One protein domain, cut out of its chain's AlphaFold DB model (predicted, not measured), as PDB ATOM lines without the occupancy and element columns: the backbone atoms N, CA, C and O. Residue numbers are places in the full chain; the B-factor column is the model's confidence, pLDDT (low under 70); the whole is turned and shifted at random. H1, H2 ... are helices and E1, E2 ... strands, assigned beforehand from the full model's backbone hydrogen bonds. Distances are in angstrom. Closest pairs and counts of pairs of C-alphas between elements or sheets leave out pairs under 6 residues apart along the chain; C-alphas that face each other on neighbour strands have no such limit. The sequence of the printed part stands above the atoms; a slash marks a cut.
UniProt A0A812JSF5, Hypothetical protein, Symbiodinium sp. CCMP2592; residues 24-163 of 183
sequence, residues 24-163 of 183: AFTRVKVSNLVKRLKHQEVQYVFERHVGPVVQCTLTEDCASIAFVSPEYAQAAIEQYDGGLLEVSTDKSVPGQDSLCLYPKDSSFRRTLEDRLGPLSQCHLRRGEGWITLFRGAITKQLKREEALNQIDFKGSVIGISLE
ATOM      1  N   ALA A  24     -27.663  92.085 179.161       61.44
ATOM      2  CA  ALA A  24     -26.462  92.555 179.868       61.44
ATOM      3  C   ALA A  24     -26.595  93.996 180.388       61.44
ATOM      4  O   ALA A  24     -25.815  94.428 181.238       61.44
ATOM      5  N   PHE A  25     -27.563  94.758 179.876       71.75
ATOM      6  CA  PHE A  25     -27.702  96.170 180.204       71.75
ATOM      7  C   PHE A  25     -28.631  96.344 181.396       71.75
ATOM      8  O   PHE A  25     -29.814  96.027 181.344       71.75
ATOM      9  N   THR A  26     -28.089  96.895 182.474       87.12
ATOM     10  CA  THR A  26     -28.863  97.241 183.668       87.12
ATOM     11  C   THR A  26     -29.420  98.660 183.617       87.12
ATOM     12  O   THR A  26     -30.165  99.052 184.512       87.12
ATOM     13  N   ARG A  27     -29.059  99.448 182.597       90.62
ATOM     14  CA  ARG A  27     -29.363 100.877 182.523       90.62
ATOM     15  C   ARG A  27     -30.365 101.211 181.423       90.62
ATOM     16  O   ARG A  27     -30.221 100.789 180.276       90.62
ATOM     17  N   VAL A  28     -31.342 102.034 181.780       93.12
ATOM     18  CA  VAL A  28     -32.365 102.565 180.879       93.12
ATOM     19  C   VAL A  28     -32.370 104.087 180.905       93.12
ATOM     20  O   VAL A  28     -32.132 104.710 181.941       93.12
ATOM     21  N   LYS A  29     -32.710 104.679 179.765       93.75
ATOM     22  CA  LYS A  29     -33.061 106.087 179.641       93.75
ATOM     23  C   LYS A  29     -34.577 106.216 179.612       93.75
ATOM     24  O   LYS A  29     -35.231 105.730 178.690       93.75
ATOM     25  N   VAL A  30     -35.108 106.924 180.596       93.25
ATOM     26  CA  VAL A  30     -36.486 107.404 180.654       93.25
ATOM     27  C   VAL A  30     -36.514 108.813 180.078       93.25
ATOM     28  O   VAL A  30     -35.710 109.663 180.446       93.25
ATOM     29  N   SER A  31     -37.429 109.068 179.161       91.56
ATOM     30  CA  SER A  31     -37.572 110.336 178.451       91.56
ATOM     31  C   SER A  31     -38.979 110.888 178.614       91.56
ATOM     32  O   SER A  31     -39.891 110.174 179.044       91.56
ATOM     33  N   ASN A  32     -39.148 112.155 178.232       88.31
ATOM     34  CA  ASN A  32     -40.426 112.854 178.270       88.31
ATOM     35  C   ASN A  32     -40.959 113.035 179.701       88.31
ATOM     36  O   ASN A  32     -42.160 112.973 179.945       88.31
ATOM     37  N   LEU A  33     -40.071 113.225 180.674       88.00
ATOM     38  CA  LEU A  33     -40.451 113.468 182.057       88.00
ATOM     39  C   LEU A  33     -41.059 114.862 182.222       88.00
ATOM     40  O   LEU A  33     -40.676 115.834 181.571       88.00
ATOM     41  N   VAL A  34     -42.000 114.974 183.158       83.69
ATOM     42  CA  VAL A  34     -42.568 116.269 183.538       83.69
ATOM     43  C   VAL A  34     -41.448 117.164 184.088       83.69
ATOM     44  O   VAL A  34     -40.614 116.730 184.873       83.69
ATOM     45  N   LYS A  35     -41.427 118.447 183.713       81.94
ATOM     46  CA  LYS A  35     -40.415 119.386 184.228       81.94
ATOM     47  C   LYS A  35     -40.537 119.545 185.753       81.94
ATOM     48  O   LYS A  35     -41.651 119.626 186.281       81.94
ATOM     49  N   ARG A  36     -39.392 119.745 186.422       78.38
ATOM     50  CA  ARG A  36     -39.248 120.012 187.875       78.38
ATOM     51  C   ARG A  36     -39.522 118.817 188.799       78.38
ATOM     52  O   ARG A  36     -39.873 119.031 189.957       78.38
ATOM     53  N   LEU A  37     -39.369 117.592 188.305       84.00
ATOM     54  CA  LEU A  37     -39.340 116.416 189.175       84.00
ATOM     55  C   LEU A  37     -38.071 116.406 190.027       84.00
ATOM     56  O   LEU A  37     -37.036 116.939 189.617       84.00
ATOM     57  N   LYS A  38     -38.142 115.793 191.208       86.69
ATOM     58  CA  LYS A  38     -36.952 115.528 192.015       86.69
ATOM     59  C   LYS A  38     -36.413 114.148 191.682       86.69
ATOM     60  O   LYS A  38     -37.159 113.183 191.548       86.69
ATOM     61  N   HIS A  39     -35.090 114.042 191.642       86.75
ATOM     62  CA  HIS A  39     -34.402 112.776 191.413       86.75
ATOM     63  C   HIS A  39     -34.846 111.667 192.391       86.75
ATOM     64  O   HIS A  39     -35.102 110.551 191.951       86.75
ATOM     65  N   GLN A  40     -35.026 111.987 193.679       87.19
ATOM     66  CA  GLN A  40     -35.493 111.032 194.695       87.19
ATOM     67  C   GLN A  40     -36.892 110.471 194.400       87.19
ATOM     68  O   GLN A  40     -37.138 109.293 194.633       87.19
ATOM     69  N   GLU A  41     -37.800 111.294 193.866       88.19
ATOM     70  CA  GLU A  41     -39.166 110.868 193.530       88.19
ATOM     71  C   GLU A  41     -39.146 109.894 192.348       88.19
ATOM     72  O   GLU A  41     -39.834 108.873 192.365       88.19
ATOM     73  N   VAL A  42     -38.324 110.192 191.334       89.38
ATOM     74  CA  VAL A  42     -38.144 109.324 190.164       89.38
ATOM     75  C   VAL A  42     -37.478 108.010 190.571       89.38
ATOM     76  O   VAL A  42     -37.932 106.950 190.166       89.38
ATOM     77  N   GLN A  43     -36.444 108.036 191.408       91.25
ATOM     78  CA  GLN A  43     -35.838 106.798 191.895       91.25
ATOM     79  C   GLN A  43     -36.863 105.934 192.641       91.25
ATOM     80  O   GLN A  43     -37.055 104.772 192.288       91.25
ATOM     81  N   TYR A  44     -37.567 106.522 193.608       90.31
ATOM     82  CA  TYR A  44     -38.512 105.799 194.453       90.31
ATOM     83  C   TYR A  44     -39.650 105.150 193.650       90.31
ATOM     84  O   TYR A  44     -40.003 103.992 193.886       90.31
ATOM     85  N   VAL A  45     -40.222 105.858 192.664       91.38
ATOM     86  CA  VAL A  45     -41.336 105.305 191.877       91.38
ATOM     87  C   VAL A  45     -40.896 104.101 191.041       91.38
ATOM     88  O   VAL A  45     -41.636 103.120 190.964       91.38
ATOM     89  N   PHE A  46     -39.687 104.128 190.471       91.94
ATOM     90  CA  PHE A  46     -39.149 103.004 189.703       91.94
ATOM     91  C   PHE A  46     -38.716 101.840 190.604       91.94
ATOM     92  O   PHE A  46     -38.966 100.687 190.247       91.94
ATOM     93  N   GLU A  47     -38.168 102.114 191.791       91.94
ATOM     94  CA  GLU A  47     -37.875 101.084 192.800       91.94
ATOM     95  C   GLU A  47     -39.125 100.310 193.211       91.94
ATOM     96  O   GLU A  47     -39.102  99.084 193.320       91.94
ATOM     97  N   ARG A  48     -40.237 101.027 193.392       90.69
ATOM     98  CA  ARG A  48     -41.512 100.450 193.813       90.69
ATOM     99  C   ARG A  48     -42.213  99.632 192.727       90.69
ATOM    100  O   ARG A  48     -42.887  98.661 193.057       90.69
ATOM    101  N   HIS A  49     -42.115 100.045 191.462       89.75
ATOM    102  CA  HIS A  49     -42.908  99.468 190.364       89.75
ATOM    103  C   HIS A  49     -42.142  98.477 189.486       89.75
ATOM    104  O   HIS A  49     -42.760  97.612 188.866       89.75
ATOM    105  N   VAL A  50     -40.820  98.620 189.399       91.50
ATOM    106  CA  VAL A  50     -39.971  97.779 188.549       91.50
ATOM    107  C   VAL A  50     -39.076  96.901 189.413       91.50
ATOM    108  O   VAL A  50     -39.120  95.679 189.295       91.50
ATOM    109  N   GLY A  51     -38.272  97.515 190.281       91.12
ATOM    110  CA  GLY A  51     -37.331  96.805 191.140       91.12
ATOM    111  C   GLY A  51     -36.146  97.669 191.579       91.12
ATOM    112  O   GLY A  51     -36.040  98.825 191.172       91.12
ATOM    113  N   PRO A  52     -35.234  97.117 192.399       91.69
ATOM    114  CA  PRO A  52     -34.164  97.872 193.051       91.69
ATOM    115  C   PRO A  52     -33.273  98.669 192.084       91.69
ATOM    116  O   PRO A  52     -32.731  98.122 191.115       91.69
ATOM    117  N   VAL A  53     -33.079  99.954 192.392       92.19
ATOM    118  CA  VAL A  53     -32.269 100.903 191.619       92.19
ATOM    119  C   VAL A  53     -30.918 101.102 192.306       92.19
ATOM    120  O   VAL A  53     -30.832 101.346 193.502       92.19
ATOM    121  N   VAL A  54     -29.839 100.998 191.534       91.19
ATOM    122  CA  VAL A  54     -28.461 101.259 191.980       91.19
ATOM    123  C   VAL A  54     -28.139 102.742 191.866       91.19
ATOM    124  O   VAL A  54     -27.483 103.324 192.725       91.19
ATOM    125  N   GLN A  55     -28.574 103.349 190.765       88.44
ATOM    126  CA  GLN A  55     -28.275 104.734 190.448       88.44
ATOM    127  C   GLN A  55     -29.413 105.317 189.624       88.44
ATOM    128  O   GLN A  55     -29.887 104.693 188.679       88.44
ATOM    129  N   CYS A  56     -29.810 106.544 189.928       90.75
ATOM    130  CA  CYS A  56     -30.626 107.335 189.025       90.75
ATOM    131  C   CYS A  56     -29.962 108.705 188.825       90.75
ATOM    132  O   CYS A  56     -29.284 109.233 189.703       90.75
ATOM    133  N   THR A  57     -30.057 109.258 187.626       92.06
ATOM    134  CA  THR A  57     -29.527 110.577 187.285       92.06
ATOM    135  C   THR A  57     -30.594 111.306 186.500       92.06
ATOM    136  O   THR A  57     -30.954 110.892 185.400       92.06
ATOM    137  N   LEU A  58     -31.124 112.374 187.086       90.06
ATOM    138  CA  LEU A  58     -32.161 113.182 186.463       90.06
ATOM    139  C   LEU A  58     -31.523 114.348 185.704       90.06
ATOM    140  O   LEU A  58     -30.796 115.155 186.275       90.06
ATOM    141  N   THR A  59     -31.833 114.420 184.420       86.06
ATOM    142  CA  THR A  59     -31.607 115.556 183.520       86.06
ATOM    143  C   THR A  59     -32.971 116.205 183.237       86.06
ATOM    144  O   THR A  59     -34.001 115.603 183.526       86.06
ATOM    145  N   GLU A  60     -33.006 117.434 182.719       81.94
ATOM    146  CA  GLU A  60     -34.209 118.289 182.629       81.94
ATOM    147  C   GLU A  60     -35.545 117.566 182.366       81.94
ATOM    148  O   GLU A  60     -36.496 117.738 183.134       81.94
ATOM    149  N   ASP A  61     -35.611 116.770 181.298       85.00
ATOM    150  CA  ASP A  61     -36.784 116.021 180.835       85.00
ATOM    151  C   ASP A  61     -36.509 114.513 180.667       85.00
ATOM    152  O   ASP A  61     -37.345 113.768 180.148       85.00
ATOM    153  N   CYS A  62     -35.339 114.046 181.106       89.50
ATOM    154  CA  CYS A  62     -34.891 112.668 180.945       89.50
ATOM    155  C   CYS A  62     -34.236 112.163 182.230       89.50
ATOM    156  O   CYS A  62     -33.479 112.886 182.865       89.50
ATOM    157  N   ALA A  63     -34.430 110.898 182.584       92.12
ATOM    158  CA  ALA A  63     -33.680 110.241 183.648       92.12
ATOM    159  C   ALA A  63     -32.911 109.046 183.098       92.12
ATOM    160  O   ALA A  63     -33.437 108.266 182.314       92.12
ATOM    161  N   SER A  64     -31.677 108.882 183.552       93.62
ATOM    162  CA  SER A  64     -30.932 107.635 183.421       93.62
ATOM    163  C   SER A  64     -31.125 106.826 184.701       93.62
ATOM    164  O   SER A  64     -30.972 107.373 185.795       93.62
ATOM    165  N   ILE A  65     -31.516 105.559 184.594       93.56
ATOM    166  CA  ILE A  65     -31.783 104.675 185.735       93.56
ATOM    167  C   ILE A  65     -31.020 103.371 185.530       93.56
ATOM    168  O   ILE A  65     -31.224 102.685 184.533       93.56
ATOM    169  N   ALA A  66     -30.149 103.026 186.474       91.62
ATOM    170  CA  ALA A  66     -29.442 101.756 186.532       91.62
ATOM    171  C   ALA A  66     -30.062 100.867 187.613       91.62
ATOM    172  O   ALA A  66     -30.100 101.241 188.784       91.62
ATOM    173  N   PHE A  67     -30.520  99.685 187.221       92.06
ATOM    174  CA  PHE A  67     -31.081  98.669 188.104       92.06
ATOM    175  C   PHE A  67     -30.010  97.693 188.599       92.06
ATOM    176  O   PHE A  67     -28.909  97.616 188.055       92.06
ATOM    177  N   VAL A  68     -30.340  96.916 189.632       89.81
ATOM    178  CA  VAL A  68     -29.456  95.847 190.137       89.81
ATOM    179  C   VAL A  68     -29.345  94.684 189.144       89.81
ATOM    180  O   VAL A  68     -28.298  94.047 189.056       89.81
ATOM    181  N   SER A  69     -30.411  94.412 188.387       89.06
ATOM    182  CA  SER A  69     -30.493  93.296 187.441       89.06
ATOM    183  C   SER A  69     -30.966  93.774 186.063       89.06
ATOM    184  O   SER A  69     -31.835  94.651 185.989       89.06
ATOM    185  N   PRO A  70     -30.439  93.199 184.967       87.44
ATOM    186  CA  PRO A  70     -30.901  93.489 183.610       87.44
ATOM    187  C   PRO A  70     -32.357  93.062 183.371       87.44
ATOM    188  O   PRO A  70     -33.036  93.641 182.528       87.44
ATOM    189  N   GLU A  71     -32.874  92.108 184.149       90.44
ATOM    190  CA  GLU A  71     -34.281  91.693 184.092       90.44
ATOM    191  C   GLU A  71     -35.224  92.850 184.446       90.44
ATOM    192  O   GLU A  71     -36.244  93.043 183.788       90.44
ATOM    193  N   TYR A  72     -34.851  93.682 185.426       92.38
ATOM    194  CA  TYR A  72     -35.616  94.876 185.791       92.38
ATOM    195  C   TYR A  72     -35.546  95.950 184.705       92.38
ATOM    196  O   TYR A  72     -36.557  96.572 184.392       92.38
ATOM    197  N   ALA A  73     -34.379  96.138 184.081       89.69
ATOM    198  CA  ALA A  73     -34.233  97.063 182.958       89.69
ATOM    199  C   ALA A  73     -35.117  96.649 181.769       89.69
ATOM    200  O   ALA A  73     -35.793  97.485 181.167       89.69
ATOM    201  N   GLN A  74     -35.164  95.351 181.468       90.19
ATOM    202  CA  GLN A  74     -36.031  94.808 180.430       90.19
ATOM    203  C   GLN A  74     -37.514  94.938 180.803       90.19
ATOM    204  O   GLN A  74     -38.293  95.429 179.988       90.19
ATOM    205  N   ALA A  75     -37.899  94.587 182.034       91.06
ATOM    206  CA  ALA A  75     -39.269  94.739 182.516       91.06
ATOM    207  C   ALA A  75     -39.738  96.203 182.481       91.06
ATOM    208  O   ALA A  75     -40.877  96.469 182.099       91.06
ATOM    209  N   ALA A  76     -38.856  97.156 182.809       92.12
ATOM    210  CA  ALA A  76     -39.142  98.584 182.702       92.12
ATOM    211  C   ALA A  76     -39.564  98.956 181.276       92.12
ATOM    212  O   ALA A  76     -40.596  99.589 181.078       92.12
ATOM    213  N   ILE A  77     -38.791  98.525 180.279       91.62
ATOM    214  CA  ILE A  77     -39.074  98.810 178.869       91.62
ATOM    215  C   ILE A  77     -40.344  98.085 178.425       91.62
ATOM    216  O   ILE A  77     -41.246  98.692 177.862       91.62
ATOM    217  N   GLU A  78     -40.451  96.787 178.693       90.81
ATOM    218  CA  GLU A  78     -41.565  95.986 178.189       90.81
ATOM    219  C   GLU A  78     -42.915  96.439 178.748       90.81
ATOM    220  O   GLU A  78     -43.900  96.448 178.004       90.81
ATOM    221  N   GLN A  79     -42.962  96.843 180.019       90.56
ATOM    222  CA  GLN A  79     -44.210  97.177 180.707       90.56
ATOM    223  C   GLN A  79     -44.523  98.678 180.702       90.56
ATOM    224  O   GLN A  79     -45.696  99.055 180.644       90.56
ATOM    225  N   TYR A  80     -43.503  99.539 180.760       91.94
ATOM    226  CA  TYR A  80     -43.682 100.973 181.007       91.94
ATOM    227  C   TYR A  80     -43.198 101.880 179.868       91.94
ATOM    228  O   TYR A  80     -43.464 103.081 179.931       91.94
ATOM    229  N   ASP A  81     -42.550 101.365 178.816       91.06
ATOM    230  CA  ASP A  81     -42.304 102.161 177.602       91.06
ATOM    231  C   ASP A  81     -43.630 102.504 176.905       91.06
ATOM    232  O   ASP A  81     -44.415 101.618 176.565       91.06
ATOM    233  N   GLY A  82     -43.910 103.798 176.731       85.62
ATOM    234  CA  GLY A  82     -45.223 104.299 176.318       85.62
ATOM    235  C   GLY A  82     -46.257 104.340 177.451       85.62
ATOM    236  O   GLY A  82     -47.422 104.656 177.208       85.62
ATOM    237  N   GLY A  83     -45.845 104.024 178.681       87.88
ATOM    238  CA  GLY A  83     -46.628 104.172 179.903       87.88
ATOM    239  C   GLY A  83     -46.778 105.625 180.331       87.88
ATOM    240  O   GLY A  83     -46.333 106.551 179.652       87.88
ATOM    241  N   LEU A  84     -47.410 105.839 181.481       88.38
ATOM    242  CA  LEU A  84     -47.698 107.178 181.978       88.38
ATOM    243  C   LEU A  84     -47.130 107.406 183.374       88.38
ATOM    244  O   LEU A  84     -47.347 106.609 184.279       88.38
ATOM    245  N   LEU A  85     -46.484 108.548 183.562       89.62
ATOM    246  CA  LEU A  85     -46.067 109.051 184.860       89.62
ATOM    247  C   LEU A  85     -46.988 110.205 185.281       89.62
ATOM    248  O   LEU A  85     -46.943 111.286 184.690       89.62
ATOM    249  N   GLU A  86     -47.835 109.980 186.283       88.38
ATOM    250  CA  GLU A  86     -48.679 111.010 186.905       88.38
ATOM    251  C   GLU A  86     -47.917 111.699 188.033       88.38
ATOM    252  O   GLU A  86     -47.290 111.044 188.861       88.38
ATOM    253  N   VAL A  87     -48.016 113.023 188.083       86.38
ATOM    254  CA  VAL A  87     -47.627 113.830 189.236       86.38
ATOM    255  C   VAL A  87     -48.874 114.040 190.076       86.38
ATOM    256  O   VAL A  87     -49.799 114.719 189.623       86.38
ATOM    257  N   SER A  88     -48.892 113.480 191.286       77.38
ATOM    258  CA  SER A  88     -50.025 113.654 192.191       77.38
ATOM    259  C   SER A  88     -50.233 115.145 192.461       77.38
ATOM    260  O   SER A  88     -49.331 115.850 192.923       77.38
ATOM    261  N   THR A  89     -51.417 115.648 192.117       68.56
ATOM    262  CA  THR A  89     -51.825 117.030 192.403       68.56
ATOM    263  C   THR A  89     -52.564 117.142 193.731       68.56
ATOM    264  O   THR A  89     -52.843 118.254 194.184       68.56
ATOM    265  N   ASP A  90     -52.825 116.004 194.380       62.38
ATOM    266  CA  ASP A  90     -53.499 115.930 195.662       62.38
ATOM    267  C   ASP A  90     -52.538 116.359 196.780       62.38
ATOM    268  O   ASP A  90     -51.635 115.634 197.196       62.38
ATOM    269  N   LYS A  91     -52.706 117.603 197.234       55.97
ATOM    270  CA  LYS A  91     -51.940 118.186 198.346       55.97
ATOM    271  C   LYS A  91     -52.544 117.854 199.711       55.97
ATOM    272  O   LYS A  91     -52.013 118.309 200.723       55.97
ATOM    273  N   SER A  92     -53.659 117.123 199.744       51.03
ATOM    274  CA  SER A  92     -54.426 116.855 200.965       51.03
ATOM    275  C   SER A  92     -53.717 115.862 201.878       51.03
ATOM    276  O   SER A  92     -53.976 115.847 203.080       51.03
ATOM    277  N   VAL A  93     -52.816 115.044 201.324       50.28
ATOM    278  CA  VAL A  93     -52.141 113.968 202.051       50.28
ATOM    279  C   VAL A  93     -50.631 114.229 202.089       50.28
ATOM    280  O   VAL A  93     -49.916 113.908 201.136       50.28
ATOM    281  N   PRO A  94     -50.103 114.827 203.172       44.44
ATOM    282  CA  PRO A  94     -48.662 114.960 203.339       44.44
ATOM    283  C   PRO A  94     -48.015 113.568 203.400       44.44
ATOM    284  O   PRO A  94     -48.364 112.754 204.251       44.44
ATOM    285  N   GLY A  95     -47.068 113.300 202.495       50.69
ATOM    286  CA  GLY A  95     -46.297 112.050 202.459       50.69
ATOM    287  C   GLY A  95     -46.780 110.994 201.460       50.69
ATOM    288  O   GLY A  95     -46.202 109.913 201.426       50.69
ATOM    289  N   GLN A  96     -47.796 111.283 200.641       50.97
ATOM    290  CA  GLN A  96     -48.175 110.393 199.543       50.97
ATOM    291  C   GLN A  96     -47.231 110.589 198.347       50.97
ATOM    292  O   GLN A  96     -46.831 111.718 198.044       50.97
ATOM    293  N   ASP A  97     -46.857 109.487 197.694       57.19
ATOM    294  CA  ASP A  97     -45.931 109.468 196.560       57.19
ATOM    295  C   ASP A  97     -46.286 110.550 195.546       57.19
ATOM    296  O   ASP A  97     -47.376 110.574 194.975       57.19
ATOM    297  N   SER A  98     -45.350 111.472 195.322       77.19
ATOM    298  CA  SER A  98     -45.571 112.574 194.383       77.19
ATOM    299  C   SER A  98     -45.673 112.084 192.936       77.19
ATOM    300  O   SER A  98     -46.112 112.847 192.076       77.19
ATOM    301  N   LEU A  99     -45.307 110.820 192.673       86.50
ATOM    302  CA  LEU A  99     -45.352 110.188 191.362       86.50
ATOM    303  C   LEU A  99     -46.023 108.814 191.392       86.50
ATOM    304  O   LEU A  99     -45.693 107.968 192.221       86.50
ATOM    305  N   CYS A 100     -46.892 108.578 190.413       87.50
ATOM    306  CA  CYS A 100     -47.505 107.281 190.135       87.50
ATOM    307  C   CYS A 100     -47.134 106.839 188.718       87.50
ATOM    308  O   CYS A 100     -47.257 107.623 187.774       87.50
ATOM    309  N   LEU A 101     -46.692 105.588 188.565       88.62
ATOM    310  CA  LEU A 101     -46.295 105.020 187.281       88.62
ATOM    311  C   LEU A 101     -47.339 104.002 186.806       88.62
ATOM    312  O   LEU A 101     -47.641 103.032 187.495       88.62
ATOM    313  N   TYR A 102     -47.871 104.222 185.608       88.50
ATOM    314  CA  TYR A 102     -48.863 103.369 184.965       88.50
ATOM    315  C   TYR A 102     -48.245 102.660 183.751       88.50
ATOM    316  O   TYR A 102     -47.576 103.316 182.946       88.50
ATOM    317  N   PRO A 103     -48.479 101.348 183.573       88.00
ATOM    318  CA  PRO A 103     -47.972 100.601 182.421       88.00
ATOM    319  C   PRO A 103     -48.614 101.068 181.104       88.00
ATOM    320  O   PRO A 103     -49.694 101.667 181.101       88.00
ATOM    321  N   LYS A 104     -47.971 100.778 179.968       84.44
ATOM    322  CA  LYS A 104     -48.397 101.230 178.625       84.44
ATOM    323  C   LYS A 104     -49.780 100.726 178.206       84.44
ATOM    324  O   LYS A 104     -50.540 101.447 177.569       84.44
ATOM    325  N   ASP A 105     -50.132  99.519 178.639       74.94
ATOM    326  CA  ASP A 105     -51.419  98.875 178.355       74.94
ATOM    327  C   ASP A 105     -52.477  99.205 179.416       74.94
ATOM    328  O   ASP A 105     -53.539  98.581 179.478       74.94
ATOM    329  N   SER A 106     -52.181 100.154 180.311       63.62
ATOM    330  CA  SER A 106     -53.076 100.481 181.409       63.62
ATOM    331  C   SER A 106     -54.444 100.910 180.889       63.62
ATOM    332  O   SER A 106     -54.596 101.673 179.931       63.62
ATOM    333  N   SER A 107     -55.473 100.523 181.640       68.81
ATOM    334  CA  SER A 107     -56.808 101.107 181.577       68.81
ATOM    335  C   SER A 107     -56.809 102.585 181.985       68.81
ATOM    336  O   SER A 107     -57.837 103.081 182.418       68.81
ATOM    337  N   PHE A 108     -55.684 103.297 181.885       72.25
ATOM    338  CA  PHE A 108     -55.489 104.645 182.385       72.25
ATOM    339  C   PHE A 108     -56.551 105.603 181.867       72.25
ATOM    340  O   PHE A 108     -57.073 106.400 182.636       72.25
ATOM    341  N   ARG A 109     -56.959 105.475 180.597       75.88
ATOM    342  CA  ARG A 109     -58.095 106.244 180.080       75.88
ATOM    343  C   ARG A 109     -59.369 105.997 180.894       75.88
ATOM    344  O   ARG A 109     -60.020 106.958 181.274       75.88
ATOM    345  N   ARG A 110     -59.695 104.734 181.182       76.00
ATOM    346  CA  ARG A 110     -60.835 104.362 182.032       76.00
ATOM    347  C   ARG A 110     -60.634 104.860 183.464       76.00
ATOM    348  O   ARG A 110     -61.529 105.480 184.000       76.00
ATOM    349  N   THR A 111     -59.448 104.693 184.045       74.88
ATOM    350  CA  THR A 111     -59.113 105.187 185.389       74.88
ATOM    351  C   THR A 111     -59.240 106.711 185.497       74.88
ATOM    352  O   THR A 111     -59.706 107.221 186.513       74.88
ATOM    353  N   LEU A 112     -58.863 107.452 184.453       76.19
ATOM    354  CA  LEU A 112     -59.109 108.887 184.365       76.19
ATOM    355  C   LEU A 112     -60.591 109.196 184.220       76.19
ATOM    356  O   LEU A 112     -61.066 110.106 184.883       76.19
ATOM    357  N   GLU A 113     -61.311 108.472 183.362       79.25
ATOM    358  CA  GLU A 113     -62.755 108.649 183.185       79.25
ATOM    359  C   GLU A 113     -63.519 108.344 184.490       79.25
ATOM    360  O   GLU A 113     -64.469 109.052 184.816       79.25
ATOM    361  N   ASP A 114     -63.056 107.382 185.293       78.56
ATOM    362  CA  ASP A 114     -63.610 107.047 186.611       78.56
ATOM    363  C   ASP A 114     -63.327 108.150 187.647       78.56
ATOM    364  O   ASP A 114     -64.199 108.506 188.440       78.56
ATOM    365  N   ARG A 115     -62.114 108.728 187.644       73.75
ATOM    366  CA  ARG A 115     -61.712 109.795 188.584       73.75
ATOM    367  C   ARG A 115     -62.289 111.163 188.218       73.75
ATOM    368  O   ARG A 115     -62.699 111.927 189.091       73.75
ATOM    369  N   LEU A 116     -62.273 111.500 186.934       74.81
ATOM    370  CA  LEU A 116     -62.560 112.841 186.422       74.81
ATOM    371  C   LEU A 116     -63.950 112.958 185.791       74.81
ATOM    372  O   LEU A 116     -64.423 114.071 185.558       74.81
ATOM    373  N   GLY A 117     -64.618 111.834 185.541       74.75
ATOM    374  CA  GLY A 117     -65.791 111.780 184.680       74.75
ATOM    375  C   GLY A 117     -65.408 111.758 183.195       74.75
ATOM    376  O   GLY A 117     -64.233 111.631 182.840       74.75
ATOM    377  N   PRO A 118     -66.391 111.892 182.288       78.94
ATOM    378  CA  PRO A 118     -66.150 111.807 180.854       78.94
ATOM    379  C   PRO A 118     -65.060 112.785 180.401       78.94
ATOM    380  O   PRO A 118     -65.209 114.001 180.527       78.94
ATOM    381  N   LEU A 119     -63.981 112.269 179.804       73.88
ATOM    382  CA  LEU A 119     -62.867 113.101 179.328       73.88
ATOM    383  C   LEU A 119     -63.285 114.122 178.260       73.88
ATOM    384  O   LEU A 119     -62.603 115.125 178.079       73.88
ATOM    385  N   SER A 120     -64.424 113.911 177.589       73.94
ATOM    386  CA  SER A 120     -65.044 114.887 176.681       73.94
ATOM    387  C   SER A 120     -65.464 116.192 177.370       73.94
ATOM    388  O   SER A 120     -65.618 117.208 176.697       73.94
ATOM    389  N   GLN A 121     -65.639 116.173 178.692       71.12
ATOM    390  CA  GLN A 121     -65.959 117.339 179.518       71.12
ATOM    391  C   GLN A 121     -64.711 117.969 180.154       71.12
ATOM    392  O   GLN A 121     -64.810 118.998 180.824       71.12
ATOM    393  N   CYS A 122     -63.536 117.365 179.955       70.50
ATOM    394  CA  CYS A 122     -62.274 117.883 180.459       70.50
ATOM    395  C   CYS A 122     -61.629 118.811 179.428       70.50
ATOM    396  O   CYS A 122     -61.557 118.500 178.236       70.50
ATOM    397  N   HIS A 123     -61.072 119.926 179.891       71.62
ATOM    398  CA  HIS A 123     -60.169 120.711 179.062       71.62
ATOM    399  C   HIS A 123     -58.772 120.108 179.141       71.62
ATOM    400  O   HIS A 123     -58.216 119.937 180.223       71.62
ATOM    401  N   LEU A 124     -58.203 119.790 177.982       71.19
ATOM    402  CA  LEU A 124     -56.873 119.215 177.873       71.19
ATOM    403  C   LEU A 124     -55.884 120.284 177.420       71.19
ATOM    404  O   LEU A 124     -56.044 120.905 176.368       71.19
ATOM    405  N   ARG A 125     -54.824 120.464 178.207       70.62
ATOM    406  CA  ARG A 125     -53.657 121.255 177.821       70.62
ATOM    407  C   ARG A 125     -52.481 120.313 177.614       70.62
ATOM    408  O   ARG A 125     -52.051 119.637 178.545       70.62
ATOM    409  N   ARG A 126     -51.968 120.283 176.385       68.56
ATOM    410  CA  ARG A 126     -50.710 119.609 176.040       68.56
ATOM    411  C   ARG A 126     -49.581 120.630 176.049       68.56
ATOM    412  O   ARG A 126     -49.734 121.720 175.502       68.56
ATOM    413  N   GLY A 127     -48.477 120.280 176.691       66.12
ATOM    414  CA  GLY A 127     -47.196 120.964 176.534       66.12
ATOM    415  C   GLY A 127     -46.173 120.044 175.877       66.12
ATOM    416  O   GLY A 127     -46.508 118.933 175.470       66.12
ATOM    417  N   GLU A 128     -44.920 120.498 175.803       62.94
ATOM    418  CA  GLU A 128     -43.778 119.627 175.503       62.94
ATOM    419  C   GLU A 128     -43.716 118.509 176.542       62.94
ATOM    420  O   GLU A 128     -43.296 118.736 177.677       62.94
ATOM    421  N   GLY A 129     -44.192 117.326 176.166       59.84
ATOM    422  CA  GLY A 129     -44.033 116.138 176.985       59.84
ATOM    423  C   GLY A 129     -44.864 116.080 178.254       59.84
ATOM    424  O   GLY A 129     -44.431 115.486 179.227       59.84
ATOM    425  N   TRP A 130     -46.031 116.721 178.306       74.75
ATOM    426  CA  TRP A 130     -46.962 116.525 179.419       74.75
ATOM    427  C   TRP A 130     -48.401 116.853 179.033       74.75
ATOM    428  O   TRP A 130     -48.683 117.591 178.082       74.75
ATOM    429  N   ILE A 131     -49.316 116.296 179.816       78.31
ATOM    430  CA  ILE A 131     -50.759 116.449 179.715       78.31
ATOM    431  C   ILE A 131     -51.260 116.991 181.050       78.31
ATOM    432  O   ILE A 131     -50.887 116.504 182.120       78.31
ATOM    433  N   THR A 132     -52.116 118.004 180.988       79.56
ATOM    434  CA  THR A 132     -52.885 118.480 182.138       79.56
ATOM    435  C   THR A 132     -54.364 118.498 181.793       79.56
ATOM    436  O   THR A 132     -54.732 118.966 180.710       79.56
ATOM    437  N   LEU A 133     -55.191 117.979 182.701       77.88
ATOM    438  CA  LEU A 133     -56.648 117.973 182.584       77.88
ATOM    439  C   LEU A 133     -57.266 118.857 183.669       77.88
ATOM    440  O   LEU A 133     -56.777 118.889 184.799       77.88
ATOM    441  N   PHE A 134     -58.342 119.542 183.288       77.69
ATOM    442  CA  PHE A 134     -59.132 120.427 184.140       77.69
ATOM    443  C   PHE A 134     -60.618 120.063 184.000       77.69
ATOM    444  O   PHE A 134     -61.116 119.950 182.871       77.69
ATOM    445  N   ARG A 135     -61.334 119.918 185.115       67.88
ATOM    446  CA  ARG A 135     -62.794 119.783 185.170       67.88
ATOM    447  C   ARG A 135     -63.419 121.175 185.269       67.88
ATOM    448  O   ARG A 135     -63.394 121.812 186.316       67.88
ATOM    449  N   GLY A 136     -64.021 121.638 184.174       60.97
ATOM    450  CA  GLY A 136     -64.754 122.908 184.124       60.97
ATOM    451  C   GLY A 136     -64.070 124.003 183.305       60.97
ATOM    452  O   GLY A 136     -62.931 123.866 182.865       60.97
ATOM    453  N   ALA A 137     -64.803 125.091 183.054       53.66
ATOM    454  CA  ALA A 137     -64.355 126.167 182.179       53.66
ATOM    455  C   ALA A 137     -63.076 126.817 182.726       53.66
ATOM    456  O   ALA A 137     -63.119 127.526 183.731       53.66
ATOM    457  N   ILE A 138     -61.951 126.621 182.030       55.72
ATOM    458  CA  ILE A 138     -60.723 127.382 182.272       55.72
ATOM    459  C   ILE A 138     -61.059 128.848 181.986       55.72
ATOM    460  O   ILE A 138     -61.132 129.269 180.826       55.72
ATOM    461  N   THR A 139     -61.308 129.640 183.023       51.34
ATOM    462  CA  THR A 139     -61.523 131.071 182.840       51.34
ATOM    463  C   THR A 139     -60.189 131.683 182.415       51.34
ATOM    464  O   THR A 139     -59.157 131.506 183.060       51.34
ATOM    465  N   LYS A 140     -60.185 132.403 181.285       54.81
ATOM    466  CA  LYS A 140     -58.982 133.001 180.663       54.81
ATOM    467  C   LYS A 140     -58.239 134.020 181.556       54.81
ATOM    468  O   LYS A 140     -57.272 134.621 181.099       54.81
ATOM    469  N   GLN A 141     -58.677 134.229 182.796       54.03
ATOM    470  CA  GLN A 141     -58.179 135.236 183.735       54.03
ATOM    471  C   GLN A 141     -57.851 134.675 185.130       54.03
ATOM    472  O   GLN A 141     -57.916 135.409 186.110       54.03
ATOM    473  N   LEU A 142     -57.498 133.395 185.254       55.19
ATOM    474  CA  LEU A 142     -57.032 132.872 186.543       55.19
ATOM    475  C   LEU A 142     -55.590 133.303 186.802       55.19
ATOM    476  O   LEU A 142     -54.712 133.155 185.943       55.19
ATOM    477  N   LYS A 143     -55.327 133.804 188.012       59.78
ATOM    478  CA  LYS A 143     -53.955 133.995 188.488       59.78
ATOM    479  C   LYS A 143     -53.259 132.632 188.522       59.78
ATOM    480  O   LYS A 143     -53.893 131.591 188.682       59.78
ATOM    481  N   ARG A 144     -51.928 132.622 188.378       60.06
ATOM    482  CA  ARG A 144     -51.118 131.389 188.285       60.06
ATOM    483  C   ARG A 144     -51.413 130.382 189.407       60.06
ATOM    484  O   ARG A 144     -51.378 129.185 189.157       60.06
ATOM    485  N   GLU A 145     -51.691 130.865 190.614       56.72
ATOM    486  CA  GLU A 145     -52.019 130.038 191.783       56.72
ATOM    487  C   GLU A 145     -53.423 129.425 191.700       56.72
ATOM    488  O   GLU A 145     -53.592 128.246 191.992       56.72
ATOM    489  N   GLU A 146     -54.414 130.170 191.213       60.31
ATOM    490  CA  GLU A 146     -55.785 129.677 191.026       60.31
ATOM    491  C   GLU A 146     -55.850 128.646 189.889       60.31
ATOM    492  O   GLU A 146     -56.553 127.646 189.991       60.31
ATOM    493  N   ALA A 147     -55.039 128.839 188.842       61.50
ATOM    494  CA  ALA A 147     -54.886 127.873 187.757       61.50
ATOM    495  C   ALA A 147     -54.227 126.558 188.214       61.50
ATOM    496  O   ALA A 147     -54.514 125.512 187.641       61.50
ATOM    497  N   LEU A 148     -53.353 126.592 189.229       60.88
ATOM    498  CA  LEU A 148     -52.749 125.388 189.816       60.88
ATOM    499  C   LEU A 148     -53.755 124.595 190.665       60.88
ATOM    500  O   LEU A 148     -53.669 123.372 190.696       60.88
ATOM    501  N   ASN A 149     -54.712 125.274 191.304       62.88
ATOM    502  CA  ASN A 149     -55.755 124.645 192.125       62.88
ATOM    503  C   ASN A 149     -56.880 123.997 191.301       62.88
ATOM    504  O   ASN A 149     -57.686 123.263 191.858       62.88
ATOM    505  N   GLN A 150     -56.940 124.260 189.994       67.62
ATOM    506  CA  GLN A 150     -57.893 123.624 189.074       67.62
ATOM    507  C   GLN A 150     -57.300 122.420 188.329       67.62
ATOM    508  O   GLN A 150     -57.948 121.866 187.447       67.62
ATOM    509  N   ILE A 151     -56.051 122.040 188.621       73.62
ATOM    510  CA  ILE A 151     -55.428 120.890 187.968       73.62
ATOM    511  C   ILE A 151     -55.914 119.607 188.636       73.62
ATOM    512  O   ILE A 151     -55.395 119.203 189.679       73.62
ATOM    513  N   ASP A 152     -56.850 118.929 187.984       75.31
ATOM    514  CA  ASP A 152     -57.324 117.622 188.436       75.31
ATOM    515  C   ASP A 152     -56.358 116.487 188.071       75.31
ATOM    516  O   ASP A 152     -56.327 115.454 188.735       75.31
ATOM    517  N   PHE A 153     -55.564 116.660 187.010       82.00
ATOM    518  CA  PHE A 153     -54.569 115.673 186.599       82.00
ATOM    519  C   PHE A 153     -53.377 116.325 185.901       82.00
ATOM    520  O   PHE A 153     -53.549 117.185 185.031       82.00
ATOM    521  N   LYS A 154     -52.165 115.857 186.214       86.06
ATOM    522  CA  LYS A 154     -50.931 116.222 185.514       86.06
ATOM    523  C   LYS A 154     -50.049 114.995 185.338       86.06
ATOM    524  O   LYS A 154     -49.706 114.344 186.312       86.06
ATOM    525  N   GLY A 155     -49.595 114.725 184.122       87.62
ATOM    526  CA  GLY A 155     -48.676 113.616 183.878       87.62
ATOM    527  C   GLY A 155     -48.019 113.675 182.510       87.62
ATOM    528  O   GLY A 155     -48.234 114.622 181.755       87.62
ATOM    529  N   SER A 156     -47.222 112.664 182.191       88.25
ATOM    530  CA  SER A 156     -46.595 112.504 180.882       88.25
ATOM    531  C   SER A 156     -46.590 111.055 180.424       88.25
ATOM    532  O   SER A 156     -46.468 110.154 181.248       88.25
ATOM    533  N   VAL A 157     -46.692 110.852 179.110       87.06
ATOM    534  CA  VAL A 157     -46.411 109.562 178.476       87.06
ATOM    535  C   VAL A 157     -44.899 109.419 178.369       87.06
ATOM    536  O   VAL A 157     -44.269 110.177 177.635       87.06
ATOM    537  N   ILE A 158     -44.308 108.489 179.104       90.50
ATOM    538  CA  ILE A 158     -42.855 108.326 179.153       90.50
ATOM    539  C   ILE A 158     -42.371 107.367 178.065       90.50
ATOM    540  O   ILE A 158     -43.051 106.400 177.727       90.50
ATOM    541  N   GLY A 159     -41.180 107.631 177.533       90.50
ATOM    542  CA  GLY A 159     -40.467 106.688 176.671       90.50
ATOM    543  C   GLY A 159     -39.312 106.061 177.438       90.50
ATOM    544  O   GLY A 159     -38.533 106.801 178.044       90.50
ATOM    545  N   ILE A 160     -39.178 104.739 177.412       93.31
ATOM    546  CA  ILE A 160     -38.095 104.012 178.081       93.31
ATOM    547  C   ILE A 160     -37.307 103.229 177.037       93.31
ATOM    548  O   ILE A 160     -37.837 102.392 176.317       93.31
ATOM    549  N   SER A 161     -36.007 103.487 176.980       91.69
ATOM    550  CA  SER A 161     -35.093 102.845 176.034       91.69
ATOM    551  C   SER A 161     -33.844 102.347 176.748       91.69
ATOM    552  O   SER A 161     -33.464 102.884 177.787       91.69
ATOM    553  N   LEU A 162     -33.194 101.317 176.204       89.81
ATOM    554  CA  LEU A 162     -31.891 100.885 176.710       89.81
ATOM    555  C   LEU A 162     -30.870 102.003 176.517       89.81
ATOM    556  O   LEU A 162     -30.752 102.569 175.428       89.81
ATOM    557  N   GLU A 163     -30.100 102.291 177.561       82.44
ATOM    558  CA  GLU A 163     -28.993 103.232 177.451       82.44
ATOM    559  C   GLU A 163     -27.750 102.482 176.958       82.44
ATOM    560  O   GLU A 163     -27.026 101.851 177.730       82.44
TER     561      GLU A 163
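This is residues 24 to 163 of the 183 residues of the protein "Hypothetical protein" of Symbiodinium sp. CCMP2592 (UniProt A0A812JSF5). Two antiparallel sheets stand one after the other along the longest axis, joined where strand E8 of the one runs on into strand E9 of the other: a four-stranded sheet with H1 and H2 over one face, and a strongly twisted five-stranded sheet with H3 beside its strands. H1 bridges the two, over E2 and E3 of the smaller sheet and over E5 of the larger, while H4 lies at the far end of the larger sheet. The printed part has 140 residues, with four named helices and nine named strands in the order E1 H1 E2 E3 H2 E4 E5 H3 E6 E7 H4 E8 E9; the sheets run E2 E3 E1 E9 and E5 E4 E8 E7 E6. The class is mixed, helices and strands, and the whole is compact, with a radius of gyration of the C-alphas of 15.9 A, yet elongated, spanning 52 by 28 by 27 A.

E1, residues 27 to 31, is an inner strand between E3, residues 62 to 67, and E9, residues 159 to 162. N 30 and O 63 are 2.7 A apart across E1 and E3, and N 29 and O 161 are 2.8 A apart across E1 and E9, both within hydrogen-bond range. E2, residues 53 to 59, forms a hairpin with E3, with N 57 and O 64 at 2.8 A. E1, H1, residues 39 to 49, and E2 form a split strand-helix-strand unit, two strands running the same way with E3 between them, and its crossover is right-handed. H1 has a height of 9.0 A over this sheet and runs slantwise to the strands, at 45 degrees to E2 on the local plane; its closest C-alphas to E2 are those of His 39 and Leu 58, 5.4 A. H2, residues 70 to 80, is on the same face, making two layers, helices on one face of a sheet. H2 runs along the strands over E1, at 5 degrees on the local plane and a height of 8.2 A. H1 and H2 are near each other. In the other sheet E4, residues 84 to 87, and E5, residues 99 to 102, form a hairpin, with N 86 and O 100 at 2.8 A. The closest C-alphas of H1 and E5 are those of Val 45 and Leu 99, 6.3 A. H3, residues 108 to 116, is on this sheet at a height of 6.9 A, but over none of its strands, only just: 2 of its C-alphas fall on E7, residues 130 to 135. E6, residues 122 to 127, forms a hairpin with E7, with N 125 and O 132 at 2.9 A. E8, residues 153 to 157, has N 131 and O 155 at 2.8 A beside E7, and N 85 and O 156 at 2.8 A beside E4. E8 runs on into E9 at 36 degrees. H4, residues 144 to 149, is not on this sheet and touches no helix. In H1, H2, H3 and H4 every O i to N i+4 pair is within hydrogen-bond range.

E1 begins at C-alpha 27, (-29.363, 100.877, 182.523). From first to last C-alpha H1 measures 15.8 A, E2 16.8 A, E3 16.2 A and H2 15.0 A. H3 measures 11.6 A, E6 15.9 A, E7 17.2 A and E8 13.0 A. H4 begins at C-alpha 144, (-51.118, 131.389, 188.285), and E9 ends at C-alpha 162, (-31.891, 100.885, 176.710). E1 measures 13.2 A, E4 9.8 A, E5 10.0 A, H4 9.0 A and E9 10.4 A from first to last C-alpha.

The two C-alphas farthest apart are those of Ala 24 and Gln 141, 53.3 A, while those of the first and last printed residues, Ala 24 and Glu 163, are 11.2 A apart. The printed part has no cut. The link from E4 to E5, with 11 residues, is long. The mean pLDDT of the printed part is 79.3, and 32 residues are under 70, among them residues 89 to 97 and 135 to 150.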